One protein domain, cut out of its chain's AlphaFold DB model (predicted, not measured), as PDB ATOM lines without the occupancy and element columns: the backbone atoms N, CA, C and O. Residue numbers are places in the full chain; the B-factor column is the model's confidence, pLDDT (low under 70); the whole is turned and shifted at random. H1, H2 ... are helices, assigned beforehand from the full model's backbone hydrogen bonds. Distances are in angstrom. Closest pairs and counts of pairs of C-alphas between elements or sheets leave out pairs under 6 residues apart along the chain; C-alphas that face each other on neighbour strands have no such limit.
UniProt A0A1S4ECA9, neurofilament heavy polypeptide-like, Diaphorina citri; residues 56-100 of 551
ATOM      1  N   LYS A  56     308.536  10.275  57.350       92.81
ATOM      2  CA  LYS A  56     309.572   9.273  57.649       92.81
ATOM      3  C   LYS A  56     310.977   9.729  57.243       92.81
ATOM      4  O   LYS A  56     311.946   9.428  57.942       92.81
ATOM      5  N   GLU A  57     311.109  10.459  56.132       91.12
ATOM      6  CA  GLU A  57     312.411  10.958  55.671       91.12
ATOM      7  C   GLU A  57     312.969  12.009  56.641       91.12
ATOM      8  O   GLU A  57     314.159  12.001  56.974       91.12
ATOM      9  N   GLU A  58     312.111  12.900  57.137       92.50
ATOM     10  CA  GLU A  58     312.511  13.913  58.108       92.50
ATOM     11  C   GLU A  58     312.872  13.303  59.469       92.50
ATOM     12  O   GLU A  58     313.860  13.715  60.087       92.50
ATOM     13  N   GLU A  59     312.148  12.274  59.909       91.81
ATOM     14  CA  GLU A  59     312.501  11.527  61.116       91.81
ATOM     15  C   GLU A  59     313.882  10.866  60.985       91.81
ATOM     16  O   GLU A  59     314.717  10.957  61.891       91.81
ATOM     17  N   GLU A  60     314.188  10.266  59.832       92.31
ATOM     18  CA  GLU A  60     315.502   9.670  59.593       92.31
ATOM     19  C   GLU A  60     316.615  10.732  59.550       92.31
ATOM     20  O   GLU A  60     317.712  10.516  60.081       92.31
ATOM     21  N   ARG A  61     316.347  11.912  58.972       92.62
ATOM     22  CA  ARG A  61     317.289  13.043  58.985       92.62
ATOM     23  C   ARG A  61     317.559  13.530  60.403       92.62
ATOM     24  O   ARG A  61     318.731  13.719  60.739       92.62
ATOM     25  N   LYS A  62     316.528  13.662  61.242       93.38
ATOM     26  CA  LYS A  62     316.669  14.017  62.663       93.38
ATOM     27  C   LYS A  62     317.495  12.971  63.406       93.38
ATOM     28  O   LYS A  62     318.514  13.330  63.990       93.38
ATOM     29  N   ARG A  63     317.190  11.677  63.258       92.75
ATOM     30  CA  ARG A  63     317.983  10.580  63.851       92.75
ATOM     31  C   ARG A  63     319.445  10.601  63.388       92.75
ATOM     32  O   ARG A  63     320.361  10.442  64.197       92.75
ATOM     33  N   LYS A  64     319.711  10.847  62.098       92.88
ATOM     34  CA  LYS A  64     321.079  10.983  61.558       92.88
ATOM     35  C   LYS A  64     321.792  12.222  62.102       92.88
ATOM     36  O   LYS A  64     322.998  12.163  62.356       92.88
ATOM     37  N   GLN A  65     321.093  13.342  62.261       90.88
ATOM     38  CA  GLN A  65     321.655  14.578  62.799       90.88
ATOM     39  C   GLN A  65     321.953  14.448  64.295       90.88
ATOM     40  O   GLN A  65     323.058  14.786  64.720       90.88
ATOM     41  N   GLU A  66     321.047  13.856  65.066       91.25
ATOM     42  CA  GLU A  66     321.245  13.520  66.475       91.25
ATOM     43  C   GLU A  66     322.402  12.540  66.658       91.25
ATOM     44  O   GLU A  66     323.278  12.777  67.488       91.25
ATOM     45  N   ALA A  67     322.509  11.504  65.821       89.75
ATOM     46  CA  ALA A  67     323.640  10.580  65.851       89.75
ATOM     47  C   ALA A  67     324.979  11.275  65.537       89.75
ATOM     48  O   ALA A  67     326.011  10.925  66.115       89.75
ATOM     49  N   LYS A  68     324.996  12.270  64.639       87.12
ATOM     50  CA  LYS A  68     326.191  13.090  64.367       87.12
ATOM     51  C   LYS A  68     326.522  14.009  65.543       87.12
ATOM     52  O   LYS A  68     327.686  14.117  65.918       87.12
ATOM     53  N   MET A  69     325.520  14.637  66.154       83.00
ATOM     54  CA  MET A  69     325.709  15.503  67.320       83.00
ATOM     55  C   MET A  69     326.160  14.720  68.554       83.00
ATOM     56  O   MET A  69     327.053  15.176  69.263       83.00
ATOM     57  N   ALA A  70     325.620  13.523  68.783       80.25
ATOM     58  CA  ALA A  70     326.037  12.636  69.864       80.25
ATOM     59  C   ALA A  70     327.515  12.236  69.733       80.25
ATOM     60  O   ALA A  70     328.244  12.238  70.722       80.25
ATOM     61  N   LYS A  71     327.996  11.990  68.507       75.88
ATOM     62  CA  LYS A  71     329.414  11.683  68.243       75.88
ATOM     63  C   LYS A  71     330.348  12.866  68.506       75.88
ATOM     64  O   LYS A  71     331.488  12.654  68.905       75.88
ATOM     65  N   ASN A  72     329.867  14.099  68.349       66.50
ATOM     66  CA  ASN A  72     330.667  15.305  68.583       66.50
ATOM     67  C   ASN A  72     330.673  15.759  70.054       66.50
ATOM     68  O   ASN A  72     331.421  16.669  70.405       66.50
ATOM     69  N   LYS A  73     329.881  15.117  70.922       63.81
ATOM     70  CA  LYS A  73     329.887  15.340  72.376       63.81
ATOM     71  C   LYS A  73     330.880  14.443  73.121       63.81
ATOM     72  O   LYS A  73     330.758  14.286  74.333       63.81
ATOM     73  N   THR A  74     331.886  13.866  72.458       68.94
ATOM     74  CA  THR A  74     333.046  13.376  73.216       68.94
ATOM     75  C   THR A  74     333.644  14.580  73.932       68.94
ATOM     76  O   THR A  74     334.098  15.511  73.265       68.94
ATOM     77  N   ALA A  75     333.569  14.587  75.266       74.56
ATOM     78  CA  ALA A  75     334.074  15.660  76.110       74.56
ATOM     79  C   ALA A  75     335.430  16.141  75.585       74.56
ATOM     80  O   ALA A  75     336.296  15.321  75.264       74.56
ATOM     81  N   VAL A  76     335.583  17.461  75.442       81.00
ATOM     82  CA  VAL A  76     336.815  18.085  74.951       81.00
ATOM     83  C   VAL A  76     337.986  17.497  75.737       81.00
ATOM     84  O   VAL A  76     338.143  17.779  76.924       81.00
ATOM     85  N   ARG A  77     338.786  16.641  75.085       82.75
ATOM     86  CA  ARG A  77     339.905  15.962  75.745       82.75
ATOM     87  C   ARG A  77     340.841  17.010  76.331       82.75
ATOM     88  O   ARG A  77     341.287  17.930  75.623       82.75
ATOM     89  N   THR A  78     341.142  16.857  77.618       90.38
ATOM     90  CA  THR A  78     342.090  17.724  78.316       90.38
ATOM     91  C   THR A  78     343.447  17.668  77.611       90.38
ATOM     92  O   THR A  78     343.788  16.692  76.935       90.38
ATOM     93  N   ARG A  79     344.248  18.734  77.732       94.06
ATOM     94  CA  ARG A  79     345.583  18.798  77.110       94.06
ATOM     95  C   ARG A  79     346.463  17.612  77.530       94.06
ATOM     96  O   ARG A  79     347.193  17.089  76.697       94.06
ATOM     97  N   ALA A  80     346.355  17.181  78.788       94.81
ATOM     98  CA  ALA A  80     347.080  16.026  79.314       94.81
ATOM     99  C   ALA A  80     346.681  14.726  78.599       94.81
ATOM    100  O   ALA A  80     347.547  13.994  78.131       94.81
ATOM    101  N   GLN A  81     345.378  14.497  78.420       94.62
ATOM    102  CA  GLN A  81     344.869  13.314  77.728       94.62
ATOM    103  C   GLN A  81     345.294  13.286  76.253       94.62
ATOM    104  O   GLN A  81     345.739  12.256  75.766       94.62
ATOM    105  N   ARG A  82     345.288  14.442  75.569       93.06
ATOM    106  CA  ARG A  82     345.828  14.562  74.201       93.06
ATOM    107  C   ARG A  82     347.316  14.213  74.103       93.06
ATOM    108  O   ARG A  82     347.736  13.638  73.104       93.06
ATOM    109  N   MET A  83     348.117  14.569  75.108       95.50
ATOM    110  CA  MET A  83     349.546  14.228  75.131       95.50
ATOM    111  C   MET A  83     349.775  12.734  75.379       95.50
ATOM    112  O   MET A  83     350.691  12.165  74.788       95.50
ATOM    113  N   GLU A  84     348.949  12.104  76.212       96.25
ATOM    114  CA  GLU A  84     349.015  10.662  76.459       96.25
ATOM    115  C   GLU A  84     348.574   9.863  75.227       96.25
ATOM    116  O   GLU A  84     349.295   8.970  74.785       96.25
ATOM    117  N   ASP A  85     347.480  10.271  74.579       95.38
ATOM    118  CA  ASP A  85     347.032   9.692  73.308       95.38
ATOM    119  C   ASP A  85     348.137   9.767  72.244       95.38
ATOM    120  O   ASP A  85     348.425   8.780  71.569       95.38
ATOM    121  N   TYR A  86     348.818  10.914  72.133       96.81
ATOM    122  CA  TYR A  86     349.929  11.092  71.197       96.81
ATOM    123  C   TYR A  86     351.126  10.184  71.521       96.81
ATOM    124  O   TYR A  86     351.766   9.649  70.612       96.81
ATOM    125  N   ARG A  87     351.441   9.975  72.807       97.44
ATOM    126  CA  ARG A  87     352.494   9.034  73.230       97.44
ATOM    127  C   ARG A  87     352.130   7.601  72.852       97.44
ATOM    128  O   ARG A  87     352.967   6.909  72.273       97.44
ATOM    129  N   GLN A  88     350.893   7.185  73.107       97.31
ATOM    130  CA  GLN A  88     350.407   5.848  72.765       97.31
ATOM    131  C   GLN A  88     350.349   5.621  71.252       97.31
ATOM    132  O   GLN A  88     350.791   4.582  70.765       97.31
ATOM    133  N   GLU A  89     349.870   6.601  70.486       96.69
ATOM    134  CA  GLU A  89     349.846   6.547  69.024       96.69
ATOM    135  C   GLU A  89     351.266   6.446  68.449       96.69
ATOM    136  O   GLU A  89     351.534   5.627  67.565       96.69
ATOM    137  N   LYS A  90     352.215   7.211  69.000       97.44
ATOM    138  CA  LYS A  90     353.628   7.150  68.608       97.44
ATOM    139  C   LYS A  90     354.256   5.783  68.906       97.44
ATOM    140  O   LYS A  90     355.060   5.314  68.097       97.44
ATOM    141  N   LEU A  91     353.903   5.143  70.022       97.19
ATOM    142  CA  LEU A  91     354.353   3.786  70.361       97.19
ATOM    143  C   LEU A  91     353.749   2.739  69.421       97.19
ATOM    144  O   LEU A  91     354.499   1.980  68.810       97.19
ATOM    145  N   LYS A  92     352.431   2.773  69.193       97.38
ATOM    146  CA  LYS A  92     351.758   1.874  68.240       97.38
ATOM    147  C   LYS A  92     352.336   1.986  66.836       97.38
ATOM    148  O   LYS A  92     352.596   0.976  66.191       97.38
ATOM    149  N   ARG A  93     352.625   3.205  66.372       96.25
ATOM    150  CA  ARG A  93     353.251   3.422  65.062       96.25
ATOM    151  C   ARG A  93     354.648   2.806  64.979       96.25
ATOM    152  O   ARG A  93     355.006   2.267  63.936       96.25
ATOM    153  N   ARG A  94     355.435   2.859  66.059       95.44
ATOM    154  CA  ARG A  94     356.746   2.189  66.131       95.44
ATOM    155  C   ARG A  94     356.609   0.670  66.103       95.44
ATOM    156  O   ARG A  94     357.370   0.023  65.391       95.44
ATOM    157  N   GLU A  95     355.641   0.108  66.820       96.19
ATOM    158  CA  GLU A  95     355.361  -1.332  66.796       96.19
ATOM    159  C   GLU A  95     354.878  -1.805  65.426       96.19
ATOM    160  O   GLU A  95     355.319  -2.846  64.951       96.19
ATOM    161  N   GLU A  96     354.018  -1.039  64.758       95.56
ATOM    162  CA  GLU A  96     353.587  -1.350  63.396       95.56
ATOM    163  C   GLU A  96     354.742  -1.313  62.405       95.56
ATOM    164  O   GLU A  96     354.822  -2.190  61.549       95.56
ATOM    165  N   ILE A  97     355.636  -0.325  62.512       93.00
ATOM    166  CA  ILE A  97     356.847  -0.286  61.691       93.00
ATOM    167  C   ILE A  97     357.686  -1.522  61.989       93.00
ATOM    168  O   ILE A  97     358.012  -2.226  61.050       93.00
ATOM    169  N   ARG A  98     357.937  -1.854  63.262       89.62
ATOM    170  CA  ARG A  98     358.723  -3.034  63.654       89.62
ATOM    171  C   ARG A  98     358.111  -4.354  63.171       89.62
ATOM    172  O   ARG A  98     358.854  -5.258  62.820       89.62
ATOM    173  N   LYS A  99     356.779  -4.463  63.138       92.81
ATOM    174  CA  LYS A  99     356.052  -5.629  62.604       92.81
ATOM    175  C   LYS A  99     356.088  -5.692  61.073       92.81
ATOM    176  O   LYS A  99     356.106  -6.784  60.522       92.81
ATOM    177  N   LYS A 100     356.060  -4.542  60.390       92.88
ATOM    178  CA  LYS A 100     356.076  -4.448  58.916       92.88
ATOM    179  C   LYS A 100     357.486  -4.537  58.338       92.88
ATOM    180  O   LYS A 100     357.659  -5.056  57.241       92.88
TER     181      LYS A 100
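This is residues 56 to 100 of the 551 residues of the protein "neurofilament heavy polypeptide-like" of Diaphorina citri (UniProt A0A1S4ECA9). Two straight helices, H2 and the shorter H1, make a wide, open V, with the link of residues 73 to 78 at its corner and nothing filling the space between the arms. The 45 printed residues have two named helices, H1 then H2, and no named strand; the class is all helix. The whole is extended, with a radius of gyration of the C-alphas of 17.9 A, and flat, spanning 51 by 29 by 5 A.

H2, the longest helix, takes residues 79 to 100 and is 31.3 A long, from C-alpha 79 at (345.583, 18.798, 77.110) to C-alpha 100 at (356.076, -4.448, 58.916). H1 takes residues 56 to 72 and is 24.5 A long, beginning with C-alpha 56 at (309.572, 9.273, 57.649).

H2 and H1 are apart, with no C-alpha of the one within 8 A of the other. In both helices every O i to N i+4 pair is within hydrogen-bond range.

The C-alphas farthest apart, those of Lys 56 and Arg 98, are 51.0 A apart. The printed part has no cut, and its six-residue link is short. Residues 72 to 74 have pLDDT under 70.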